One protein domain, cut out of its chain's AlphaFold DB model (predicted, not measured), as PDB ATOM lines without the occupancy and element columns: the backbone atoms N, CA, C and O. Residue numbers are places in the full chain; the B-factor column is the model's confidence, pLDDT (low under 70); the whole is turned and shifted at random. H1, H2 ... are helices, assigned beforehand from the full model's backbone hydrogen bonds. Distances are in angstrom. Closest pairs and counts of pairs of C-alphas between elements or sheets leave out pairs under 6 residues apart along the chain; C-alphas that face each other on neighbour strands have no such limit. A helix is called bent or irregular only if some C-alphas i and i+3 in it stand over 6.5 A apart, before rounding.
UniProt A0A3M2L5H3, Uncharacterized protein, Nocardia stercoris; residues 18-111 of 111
ATOM      1  N   GLU A  18      93.403 136.912  62.335       95.81
ATOM      2  CA  GLU A  18      94.478 137.855  62.638       95.81
ATOM      3  C   GLU A  18      94.176 138.670  63.902       95.81
ATOM      4  O   GLU A  18      95.037 138.779  64.771       95.81
ATOM      5  N   ASP A  19      92.935 139.149  64.067       95.12
ATOM      6  CA  ASP A  19      92.503 139.841  65.289       95.12
ATOM      7  C   ASP A  19      92.682 138.940  66.523       95.12
ATOM      8  O   ASP A  19      93.180 139.372  67.564       95.12
ATOM      9  N   ARG A  20      92.318 137.657  66.399       96.00
ATOM     10  CA  ARG A  20      92.480 136.670  67.477       96.00
ATOM     11  C   ARG A  20      93.943 136.356  67.768       96.00
ATOM     12  O   ARG A  20      94.307 136.191  68.931       96.00
ATOM     13  N   ALA A  21      94.782 136.268  66.738       97.06
ATOM     14  CA  ALA A  21      96.214 136.045  66.896       97.06
ATOM     15  C   ALA A  21      96.895 137.238  67.586       97.06
ATOM     16  O   ALA A  21      97.690 137.038  68.506       97.06
ATOM     17  N   ALA A  22      96.533 138.465  67.204       96.94
ATOM     18  CA  ALA A  22      97.017 139.683  67.843       96.94
ATOM     19  C   ALA A  22      96.612 139.737  69.325       96.94
ATOM     20  O   ALA A  22      97.459 139.968  70.188       96.94
ATOM     21  N   LEU A  23      95.348 139.427  69.633       95.81
ATOM     22  CA  LEU A  23      94.857 139.365  71.010       95.81
ATOM     23  C   LEU A  23      95.589 138.304  71.845       95.81
ATOM     24  O   LEU A  23      95.968 138.570  72.987       95.81
ATOM     25  N   ARG A  24      95.838 137.116  71.273       97.62
ATOM     26  CA  ARG A  24      96.631 136.058  71.922       97.62
ATOM     27  C   ARG A  24      98.037 136.550  72.260       97.62
ATOM     28  O   ARG A  24      98.482 136.370  73.390       97.62
ATOM     29  N   ALA A  25      98.723 137.175  71.305       97.94
ATOM     30  CA  ALA A  25     100.074 137.693  71.510       97.94
ATOM     31  C   ALA A  25     100.115 138.771  72.607       97.94
ATOM     32  O   ALA A  25     100.995 138.740  73.470       97.94
ATOM     33  N   GLU A  26      99.137 139.678  72.615       96.44
ATOM     34  CA  GLU A  26      99.017 140.725  73.630       96.44
ATOM     35  C   GLU A  26      98.802 140.134  75.034       96.44
ATOM     36  O   GLU A  26      99.491 140.521  75.979       96.44
ATOM     37  N   LEU A  27      97.888 139.167  75.184       96.81
ATOM     38  CA  LEU A  27      97.632 138.511  76.472       96.81
ATOM     39  C   LEU A  27      98.846 137.725  76.975       96.81
ATOM     40  O   LEU A  27      99.160 137.788  78.162       96.81
ATOM     41  N   LEU A  28      99.560 137.027  76.089       97.88
ATOM     42  CA  LEU A  28     100.792 136.322  76.450       97.88
ATOM     43  C   LEU A  28     101.872 137.285  76.947       97.88
ATOM     44  O   LEU A  28     102.536 136.996  77.941       97.88
ATOM     45  N   ALA A  29     102.054 138.427  76.278       96.31
ATOM     46  CA  ALA A  29     103.025 139.434  76.699       96.31
ATOM     47  C   ALA A  29     102.691 139.988  78.093       96.31
ATOM     48  O   ALA A  29     103.562 140.062  78.958       96.31
ATOM     49  N   GLN A  30     101.421 140.305  78.334       96.19
ATOM     50  CA  GLN A  30     100.944 140.824  79.614       96.19
ATOM     51  C   GLN A  30     101.059 139.804  80.748       96.19
ATOM     52  O   GLN A  30     101.551 140.134  81.824       96.19
ATOM     53  N   ALA A  31     100.667 138.552  80.507       97.06
ATOM     54  CA  ALA A  31     100.793 137.489  81.498       97.06
ATOM     55  C   ALA A  31     102.259 137.200  81.851       97.06
ATOM     56  O   ALA A  31     102.584 136.999  83.020       97.06
ATOM     57  N   ARG A  32     103.165 137.238  80.866       96.38
ATOM     58  CA  ARG A  32     104.613 137.127  81.110       96.38
ATOM     59  C   ARG A  32     105.147 138.308  81.916       96.38
ATOM     60  O   ARG A  32     105.915 138.082  82.841       96.38
ATOM     61  N   ALA A  33     104.710 139.532  81.619       95.25
ATOM     62  CA  ALA A  33     105.100 140.713  82.389       95.25
ATOM     63  C   ALA A  33     104.673 140.604  83.863       95.25
ATOM     64  O   ALA A  33     105.467 140.900  84.749       95.25
ATOM     65  N   VAL A  34     103.460 140.111  84.137       96.81
ATOM     66  CA  VAL A  34     102.997 139.862  85.514       96.81
ATOM     67  C   VAL A  34     103.810 138.758  86.193       96.81
ATOM     68  O   VAL A  34     104.178 138.914  87.354       96.81
ATOM     69  N   ARG A  35     104.142 137.664  85.493       94.94
ATOM     70  CA  ARG A  35     105.012 136.607  86.048       94.94
ATOM     71  C   ARG A  35     106.417 137.117  86.395       94.94
ATOM     72  O   ARG A  35     107.003 136.633  87.356       94.94
ATOM     73  N   ASP A  36     106.942 138.064  85.623       94.69
ATOM     74  CA  ASP A  36     108.288 138.624  85.794       94.69
ATOM     75  C   ASP A  36     108.347 139.708  86.887       94.69
ATOM     76  O   ASP A  36     109.266 139.735  87.702       94.69
ATOM     77  N   GLN A  37     107.349 140.596  86.934       92.25
ATOM     78  CA  GLN A  37     107.408 141.844  87.714       92.25
ATOM     79  C   GLN A  37     106.337 141.935  88.811       92.25
ATOM     80  O   GLN A  37     106.306 142.901  89.578       92.25
ATOM     81  N   GLY A  38     105.446 140.946  88.896       92.81
ATOM     82  CA  GLY A  38     104.247 140.998  89.726       92.81
ATOM     83  C   GLY A  38     103.174 141.934  89.161       92.81
ATOM     84  O   GLY A  38     103.311 142.525  88.091       92.81
ATOM     85  N   TRP A  39     102.071 142.080  89.895       93.12
ATOM     86  CA  TRP A  39     100.906 142.849  89.445       93.12
ATOM     87  C   TRP A  39     101.065 144.369  89.527       93.12
ATOM     88  O   TRP A  39     100.432 145.081  88.754       93.12
ATOM     89  N   SER A  40     101.883 144.882  90.448       83.25
ATOM     90  CA  SER A  40     101.878 146.296  90.856       83.25
ATOM     91  C   SER A  40     102.136 147.283  89.712       83.25
ATOM     92  O   SER A  40     101.494 148.329  89.659       83.25
ATOM     93  N   GLY A  41     103.055 146.956  88.799       81.12
ATOM     94  CA  GLY A  41     103.331 147.764  87.606       81.12
ATOM     95  C   GLY A  41     102.274 147.558  86.517       81.12
ATOM     96  O   GLY A  41     101.524 148.487  86.223       81.12
ATOM     97  N   PRO A  42     102.145 146.335  85.964       79.69
ATOM     98  CA  PRO A  42     101.215 146.046  84.873       79.69
ATOM     99  C   PRO A  42      99.755 146.439  85.161       79.69
ATOM    100  O   PRO A  42      99.069 146.963  84.288       79.69
ATOM    101  N   ARG A  43      99.270 146.246  86.396       78.00
ATOM    102  CA  ARG A  43      97.871 146.524  86.771       78.00
ATOM    103  C   ARG A  43      97.531 148.012  86.792       78.00
ATOM    104  O   ARG A  43      96.373 148.350  86.564       78.00
ATOM    105  N   ALA A  44      98.495 148.890  87.067       78.69
ATOM    106  CA  ALA A  44      98.243 150.328  87.192       78.69
ATOM    107  C   ALA A  44      97.826 150.980  85.862       78.69
ATOM    108  O   ALA A  44      97.156 152.011  85.859       78.69
ATOM    109  N   GLU A  45      98.194 150.367  84.736       85.69
ATOM    110  CA  GLU A  45      97.967 150.909  83.394       85.69
ATOM    111  C   GLU A  45      96.744 150.296  82.694       85.69
ATOM    112  O   GLU A  45      96.364 150.730  81.604       85.69
ATOM    113  N   TRP A  46      96.117 149.276  83.286       90.69
ATOM    114  CA  TRP A  46      95.088 148.487  82.615       90.69
ATOM    115  C   TRP A  46      93.674 148.800  83.109       90.69
ATOM    116  O   TRP A  46      93.436 148.927  84.310       90.69
ATOM    117  N   PRO A  47      92.681 148.816  82.202       91.00
ATOM    118  CA  PRO A  47      91.284 148.736  82.604       91.00
ATOM    119  C   PRO A  47      91.027 147.475  83.443       91.00
ATOM    120  O   PRO A  47      91.594 146.417  83.162       91.00
ATOM    121  N   ALA A  48      90.101 147.546  84.405       91.06
ATOM    122  CA  ALA A  48      89.776 146.427  85.302       91.06
ATOM    123  C   ALA A  48      89.471 145.118  84.552       91.06
ATOM    124  O   ALA A  48      89.985 144.061  84.907       91.06
ATOM    125  N   GLY A  49      88.719 145.190  83.448       91.44
ATOM    126  CA  GLY A  49      88.415 144.010  82.635       91.44
ATOM    127  C   GLY A  49      89.636 143.394  81.946       91.44
ATOM    128  O   GLY A  49      89.647 142.187  81.704       91.44
ATOM    129  N   ARG A  50      90.675 144.195  81.665       93.38
ATOM    130  CA  ARG A  50      91.944 143.698  81.124       93.38
ATOM    131  C   ARG A  50      92.801 143.046  82.212       93.38
ATOM    132  O   ARG A  50      93.374 141.991  81.973       93.38
ATOM    133  N   ALA A  51      92.825 143.606  83.420       95.25
ATOM    134  CA  ALA A  51      93.452 142.941  84.563       95.25
ATOM    135  C   ALA A  51      92.770 141.596  84.880       95.25
ATOM    136  O   ALA A  51      93.451 140.589  85.050       95.25
ATOM    137  N   ALA A  52      91.434 141.551  84.852       96.06
ATOM    138  CA  ALA A  52      90.662 140.342  85.133       96.06
ATOM    139  C   ALA A  52      90.960 139.193  84.155       96.06
ATOM    140  O   ALA A  52      91.096 138.048  84.574       96.06
ATOM    141  N   VAL A  53      91.111 139.473  82.855       96.12
ATOM    142  CA  VAL A  53      91.443 138.414  81.887       96.12
ATOM    143  C   VAL A  53      92.863 137.880  82.063       96.12
ATOM    144  O   VAL A  53      93.085 136.681  81.913       96.12
ATOM    145  N   VAL A  54      93.823 138.739  82.414       96.62
ATOM    146  CA  VAL A  54      95.192 138.291  82.702       96.62
ATOM    147  C   VAL A  54      95.209 137.460  83.985       96.62
ATOM    148  O   VAL A  54      95.880 136.433  84.024       96.62
ATOM    149  N   ALA A  55      94.408 137.832  84.989       96.81
ATOM    150  CA  ALA A  55      94.276 137.081  86.234       96.81
ATOM    151  C   ALA A  55      93.658 135.707  85.976       96.81
ATOM    152  O   ALA A  55      94.207 134.694  86.396       96.81
ATOM    153  N   TYR A  56      92.596 135.656  85.170       97.25
ATOM    154  CA  TYR A  56      92.021 134.400  84.703       97.25
ATOM    155  C   TYR A  56      93.040 133.538  83.946       97.25
ATOM    156  O   TYR A  56      93.121 132.331  84.169       97.25
ATOM    157  N   LEU A  57      93.847 134.131  83.059       96.81
ATOM    158  CA  LEU A  57      94.863 133.392  82.307       96.81
ATOM    159  C   LEU A  57      95.940 132.795  83.229       96.81
ATOM    160  O   LEU A  57      96.394 131.682  82.975       96.81
ATOM    161  N   LEU A  58      96.307 133.513  84.293       96.62
ATOM    162  CA  LEU A  58      97.309 133.112  85.284       96.62
ATOM    163  C   LEU A  58      96.771 132.239  86.425       96.62
ATOM    164  O   LEU A  58      97.568 131.821  87.259       96.62
ATOM    165  N   ASP A  59      95.468 131.947  86.443       96.12
ATOM    166  CA  ASP A  59      94.782 131.251  87.543       96.12
ATOM    167  C   ASP A  59      94.904 131.982  88.899       96.12
ATOM    168  O   ASP A  59      94.979 131.381  89.968       96.12
ATOM    169  N   ASP A  60      94.933 133.318  88.853       96.12
ATOM    170  CA  ASP A  60      95.051 134.180  90.030       96.12
ATOM    171  C   ASP A  60      93.662 134.520  90.600       96.12
ATOM    172  O   ASP A  60      93.026 135.521  90.248       96.12
ATOM    173  N   ALA A  61      93.166 133.629  91.461       95.75
ATOM    174  CA  ALA A  61      91.845 133.745  92.074       95.75
ATOM    175  C   ALA A  61      91.722 134.940  93.037       95.75
ATOM    176  O   ALA A  61      90.634 135.509  93.154       95.75
ATOM    177  N   ASP A  62      92.816 135.346  93.687       95.31
ATOM    178  CA  ASP A  62      92.813 136.468  94.628       95.31
ATOM    179  C   ASP A  62      92.576 137.785  93.880       95.31
ATOM    180  O   ASP A  62      91.694 138.566  94.247       95.31
ATOM    181  N   VAL A  63      93.271 137.996  92.756       94.94
ATOM    182  CA  VAL A  63      93.057 139.186  91.920       94.94
ATOM    183  C   VAL A  63      91.659 139.199  91.297       94.94
ATOM    184  O   VAL A  63      91.036 140.260  91.216       94.94
ATOM    185  N   LEU A  64      91.122 138.047  90.886       96.00
ATOM    186  CA  LEU A  64      89.736 137.969  90.409       96.00
ATOM    187  C   LEU A  64      88.730 138.354  91.502       96.00
ATOM    188  O   LEU A  64      87.808 139.129  91.234       96.00
ATOM    189  N   ALA A  65      88.935 137.877  92.732       96.00
ATOM    190  CA  ALA A  65      88.084 138.209  93.869       96.00
ATOM    191  C   ALA A  65      88.135 139.707  94.211       96.00
ATOM    192  O   ALA A  65      87.088 140.325  94.413       96.00
ATOM    193  N   GLU A  66      89.324 140.318  94.204       94.81
ATOM    194  CA  GLU A  66      89.493 141.766  94.390       94.81
ATOM    195  C   GLU A  66      88.757 142.587  93.326       94.81
ATOM    196  O   GLU A  66      88.190 143.639  93.624       94.81
ATOM    197  N   LEU A  67      88.765 142.111  92.078       94.44
ATOM    198  CA  LEU A  67      88.071 142.748  90.959       94.44
ATOM    199  C   LEU A  67      86.570 142.426  90.924       94.44
ATOM    200  O   LEU A  67      85.866 142.969  90.074       94.44
ATOM    201  N   GLN A  68      86.079 141.583  91.841       96.06
ATOM    202  CA  GLN A  68      84.699 141.085  91.878       96.06
ATOM    203  C   GLN A  68      84.286 140.401  90.567       96.06
ATOM    204  O   GLN A  68      83.130 140.463  90.142       96.06
ATOM    205  N   GLU A  69      85.247 139.753  89.915       95.94
ATOM    206  CA  GLU A  69      85.060 139.059  88.651       95.94
ATOM    207  C   GLU A  69      84.966 137.553  88.890       95.94
ATOM    208  O   GLU A  69      85.618 136.977  89.759       95.94
ATOM    209  N   THR A  70      84.140 136.902  88.084       95.50
ATOM    210  CA  THR A  70      84.022 135.446  88.034       95.50
ATOM    211  C   THR A  70      84.591 134.952  86.711       95.50
ATOM    212  O   THR A  70      84.645 135.695  85.730       95.50
ATOM    213  N   GLU A  71      84.935 133.668  86.632       94.12
ATOM    214  CA  GLU A  71      85.294 133.046  85.354       94.12
ATOM    215  C   GLU A  71      84.228 133.317  84.278       94.12
ATOM    216  O   GLU A  71      84.547 133.731  83.165       94.12
ATOM    217  N   HIS A  72      82.945 133.181  84.625       95.00
ATOM    218  CA  HIS A  72      81.857 133.399  83.679       95.00
ATOM    219  C   HIS A  72      81.793 134.840  83.153       95.00
ATOM    220  O   HIS A  72      81.558 135.043  81.960       95.00
ATOM    221  N   THR A  73      81.997 135.848  84.009       93.88
ATOM    222  CA  THR A  73      81.950 137.259  83.589       93.88
ATOM    223  C   THR A  73      83.147 137.627  82.713       93.88
ATOM    224  O   THR A  73      82.969 138.322  81.709       93.88
ATOM    225  N   VAL A  74      84.335 137.093  83.016       95.94
ATOM    226  CA  VAL A  74      85.541 137.264  82.192       95.94
ATOM    227  C   VAL A  74      85.365 136.616  80.820       95.94
ATOM    228  O   VAL A  74      85.514 137.281  79.791       95.94
ATOM    229  N   LEU A  75      85.001 135.332  80.792       96.81
ATOM    230  CA  LEU A  75      84.845 134.571  79.556       96.81
ATOM    231  C   LEU A  75      83.717 135.128  78.680       96.81
ATOM    232  O   LEU A  75      83.895 135.273  77.474       96.81
ATOM    233  N   SER A  76      82.579 135.512  79.266       94.31
ATOM    234  CA  SER A  76      81.452 136.078  78.508       94.31
ATOM    235  C   SER A  76      81.820 137.370  77.781       94.31
ATOM    236  O   SER A  76      81.370 137.593  76.655       94.31
ATOM    237  N   ARG A  77      82.650 138.219  78.404       90.56
ATOM    238  CA  ARG A  77      83.163 139.447  77.780       90.56
ATOM    239  C   ARG A  77      84.030 139.106  76.566       90.56
ATOM    240  O   ARG A  77      83.792 139.625  75.478       90.56
ATOM    241  N   PHE A  78      84.961 138.170  76.740       94.31
ATOM    242  CA  PHE A  78      85.909 137.778  75.697       94.31
ATOM    243  C   PHE A  78      85.293 136.953  74.565       94.31
ATOM    244  O   PHE A  78      85.780 137.011  73.437       94.31
ATOM    245  N   ALA A  79      84.191 136.242  74.799       95.94
ATOM    246  CA  ALA A  79      83.494 135.508  73.745       95.94
ATOM    247  C   ALA A  79      83.074 136.436  72.585       95.94
ATOM    248  O   ALA A  79      83.153 136.065  71.410       95.94
ATOM    249  N   ALA A  80      82.665 137.671  72.894       90.88
ATOM    250  CA  ALA A  80      82.358 138.675  71.878       90.88
ATOM    251  C   ALA A  80      83.622 139.204  71.176       90.88
ATOM    252  O   ALA A  80      83.591 139.403  69.960       90.88
ATOM    253  N   ASP A  81      84.730 139.376  71.897       92.06
ATOM    254  CA  ASP A  81      86.012 139.808  71.321       92.06
ATOM    255  C   ASP A  81      86.624 138.750  70.389       92.06
ATOM    256  O   ASP A  81      87.269 139.094  69.400       92.06
ATOM    257  N   LEU A  82      86.377 137.464  70.655       95.50
ATOM    258  CA  LEU A  82      86.882 136.345  69.852       95.50
ATOM    259  C   LEU A  82      85.984 135.994  68.663       95.50
ATOM    260  O   LEU A  82      86.474 135.598  67.601       95.50
ATOM    261  N   TYR A  83      84.665 136.091  68.829       95.19
ATOM    262  CA  TYR A  83      83.706 135.539  67.864       95.19
ATOM    263  C   TYR A  83      82.686 136.564  67.351       95.19
ATOM    264  O   TYR A  83      81.816 136.232  66.538       95.19
ATOM    265  N   GLY A  84      82.796 137.821  67.786       93.19
ATOM    266  CA  GLY A  84      81.821 138.878  67.529       93.19
ATOM    267  C   GLY A  84      80.544 138.676  68.343       93.19
ATOM    268  O   GLY A  84      80.325 137.625  68.937       93.19
ATOM    269  N   PHE A  85      79.640 139.658  68.328       91.19
ATOM    270  CA  PHE A  85      78.420 139.624  69.151       91.19
ATOM    271  C   PHE A  85      77.588 138.340  68.969       91.19
ATOM    272  O   PHE A  85      77.229 137.672  69.936       91.19
ATOM    273  N   ALA A  86      77.299 137.964  67.719       92.50
ATOM    274  CA  ALA A  86      76.475 136.791  67.431       92.50
ATOM    275  C   ALA A  86      77.197 135.467  67.730       92.50
ATOM    276  O   ALA A  86      76.549 134.502  68.129       92.50
ATOM    277  N   GLY A  87      78.515 135.407  67.515       94.19
ATOM    278  CA  GLY A  87      79.312 134.222  67.822       94.19
ATOM    279  C   GLY A  87      79.481 134.042  69.326       94.19
ATOM    280  O   GLY A  87      79.173 132.975  69.844       94.19
ATOM    281  N   GLY A  88      79.851 135.112  70.027       95.25
ATOM    282  CA  GLY A  88      80.023 135.116  71.474       95.25
ATOM    283  C   GLY A  88      78.732 134.789  72.216       95.25
ATOM    284  O   GLY A  88      78.752 133.996  73.148       95.25
ATOM    285  N   ARG A  89      77.580 135.298  71.753       95.06
ATOM    286  CA  ARG A  89      76.276 134.908  72.308       95.06
ATOM    287  C   ARG A  89      76.011 133.407  72.168       95.06
ATOM    288  O   ARG A  89      75.581 132.786  73.130       95.06
ATOM    289  N   LYS A  90      76.263 132.834  70.987       96.38
ATOM    290  CA  LYS A  90      76.065 131.395  70.750       96.38
ATOM    291  C   LYS A  90      76.996 130.543  71.600       96.38
ATOM    292  O   LYS A  90      76.585 129.480  72.044       96.38
ATOM    293  N   ASP A  91      78.236 130.979  71.789       97.69
ATOM    294  CA  ASP A  91      79.170 130.284  72.670       97.69
ATOM    295  C   ASP A  91      78.718 130.391  74.133       97.69
ATOM    296  O   ASP A  91      78.657 129.387  74.833       97.69
ATOM    297  N   ASN A  92      78.260 131.569  74.569       96.25
ATOM    298  CA  ASN A  92      77.710 131.761  75.911       96.25
ATOM    299  C   ASN A  92      76.487 130.866  76.185       96.25
ATOM    300  O   ASN A  92      76.423 130.197  77.212       96.25
ATOM    301  N   GLU A  93      75.562 130.752  75.228       96.56
ATOM    302  CA  GLU A  93      74.413 129.831  75.308       96.56
ATOM    303  C   GLU A  93      74.833 128.350  75.432       96.56
ATOM    304  O   GLU A  93      74.072 127.539  75.956       96.56
ATOM    305  N   LYS A  94      76.046 127.991  74.994       95.75
ATOM    306  CA  LYS A  94      76.642 126.653  75.157       95.75
ATOM    307  C   LYS A  94      77.503 126.514  76.416       95.75
ATOM    308  O   LYS A  94      78.119 125.469  76.604       95.75
ATOM    309  N   GLY A  95      77.579 127.543  77.257       96.62
ATOM    310  CA  GLY A  95      78.440 127.555  78.437       96.62
ATOM    311  C   GLY A  95      79.890 127.969  78.167       96.62
ATOM    312  O   GLY A  95      80.755 127.629  78.963       96.62
ATOM    313  N   LEU A  96      80.165 128.718  77.093       97.56
ATOM    314  CA  LEU A  96      81.472 129.320  76.762       97.56
ATOM    315  C   LEU A  96      82.569 128.306  76.401       97.56
ATOM    316  O   LEU A  96      83.752 128.563  76.624       97.56
ATOM    317  N   VAL A  97      82.191 127.142  75.875       97.69
ATOM    318  CA  VAL A  97      83.113 126.029  75.599       97.69
ATOM    319  C   VAL A  97      84.200 126.390  74.586       97.69
ATOM    320  O   VAL A  97      85.350 125.989  74.764       97.69
ATOM    321  N   ASP A  98      83.877 127.183  73.560       97.50
ATOM    322  CA  ASP A  98      84.849 127.580  72.540       97.50
ATOM    323  C   ASP A  98      85.834 128.610  73.123       97.50
ATOM    324  O   ASP A  98      87.049 128.489  72.946       97.50
ATOM    325  N   THR A  99      85.327 129.579  73.896       97.75
ATOM    326  CA  THR A  99      86.147 130.574  74.607       97.75
ATOM    327  C   THR A  99      87.077 129.902  75.625       97.75
ATOM    328  O   THR A  99      88.267 130.218  75.666       97.75
ATOM    329  N   GLN A 100      86.581 128.939  76.410       97.69
ATOM    330  CA  GLN A 100      87.399 128.163  77.352       97.69
ATOM    331  C   GLN A 100      88.519 127.402  76.636       97.69
ATOM    332  O   GLN A 100      89.676 127.475  77.050       97.69
ATOM    333  N   ALA A 101      88.199 126.713  75.535       98.06
ATOM    334  CA  ALA A 101      89.188 125.989  74.739       98.06
ATOM    335  C   ALA A 101      90.260 126.929  74.167       98.06
ATOM    336  O   ALA A 101      91.448 126.595  74.159       98.06
ATOM    337  N   TRP A 102      89.861 128.128  73.736       97.94
ATOM    338  CA  TRP A 102      90.799 129.148  73.283       97.94
ATOM    339  C   TRP A 102      91.746 129.583  74.407       97.94
ATOM    340  O   TRP A 102      92.961 129.546  74.216       97.94
ATOM    341  N   PHE A 103      91.231 129.910  75.597       97.81
ATOM    342  CA  PHE A 103      92.074 130.271  76.745       97.81
ATOM    343  C   PHE A 103      92.985 129.129  77.191       97.81
ATOM    344  O   PHE A 103      94.141 129.384  77.512       97.81
ATOM    345  N   ALA A 104      92.520 127.879  77.161       97.56
ATOM    346  CA  ALA A 104      93.362 126.720  77.448       97.56
ATOM    347  C   ALA A 104      94.562 126.638  76.487       97.56
ATOM    348  O   ALA A 104      95.691 126.412  76.924       97.56
ATOM    349  N   ALA A 105      94.352 126.914  75.196       97.69
ATOM    350  CA  ALA A 105      95.440 126.999  74.223       97.69
ATOM    351  C   ALA A 105      96.381 128.190  74.483       97.69
ATOM    352  O   ALA A 105      97.577 128.090  74.219       97.69
ATOM    353  N   VAL A 106      95.882 129.320  74.997       97.50
ATOM    354  CA  VAL A 106      96.748 130.441  75.410       97.50
ATOM    355  C   VAL A 106      97.562 130.082  76.653       97.50
ATOM    356  O   VAL A 106      98.759 130.348  76.681       97.50
ATOM    357  N   ARG A 107      96.962 129.426  77.656       97.06
ATOM    358  CA  ARG A 107      97.681 128.940  78.849       97.06
ATOM    359  C   ARG A 107      98.793 127.967  78.467       97.06
ATOM    360  O   ARG A 107      99.899 128.090  78.976       97.06
ATOM    361  N   SER A 108      98.528 127.067  77.521       97.00
ATOM    362  CA  SER A 108      99.540 126.131  77.020       97.00
ATOM    363  C   SER A 108     100.753 126.827  76.389       97.00
ATOM    364  O   SER A 108     101.862 126.316  76.505       97.00
ATOM    365  N   ASP A 109     100.573 127.981  75.740       96.06
ATOM    366  CA  ASP A 109     101.680 128.771  75.171       96.06
ATOM    367  C   ASP A 109     102.461 129.572  76.223       96.06
ATOM    368  O   ASP A 109     103.547 130.102  75.948       96.06
ATOM    369  N   LEU A 110     101.877 129.748  77.409       92.50
ATOM    370  CA  LEU A 110     102.480 130.520  78.484       92.50
ATOM    371  C   LEU A 110     103.564 129.719  79.222       92.50
ATOM    372  O   LEU A 110     104.506 130.333  79.730       92.50
ATOM    373  N   GLY A 111     103.462 128.385  79.211       85.44
ATOM    374  CA  GLY A 111     104.336 127.474  79.954       85.44
ATOM    375  C   GLY A 111     103.826 127.212  81.358       85.44
ATOM    376  O   GLY A 111     103.610 128.201  82.105       85.44
TER     377      GLY A 111
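Overview. This is residues 18 to 111 of the 111 residues of an uncharacterized protein of Nocardia stercoris (UniProt A0A3M2L5H3). H3 is the core; H1, H5a and H6 pack crosswise on it and H4 folds back along it. H2 and H5b lie toward opposite ends. The domain is all helix and compact, 94 printed residues with six named helices, radius of gyration of the C-alphas 12.8 A, spans 37 by 29 by 21 A.

Arrangement. H1, residues 18 to 37, touches the hub H3, residues 48 to 58, with residues 27 to 31 alone, about perpendicular at 78 degrees, closest at C-alphas 31 and 54, 5.8 A. H3 and H4, residues 61 to 66, form a hairpin. H5, residues 71 to 93, one helix by its hydrogen bonds, is bent: C-alphas 82, ending H5a, and 85, beginning H5b, are 9.1 A apart. Every O i to N i+4 pair is within hydrogen-bond range in H1, H3, H4, H5b and H6, residues 97 to 110; H5a has 6 of 8.

Along the chain. H1, 28.5 A long, begins at C-alpha 18 (94.478, 137.855, 62.638); H2 is residues 42 to 45; H6 ends at C-alpha 110 (102.480, 130.520, 78.484).

Size, cuts and confidence. The printed part has no cut; no printed residue is under 70.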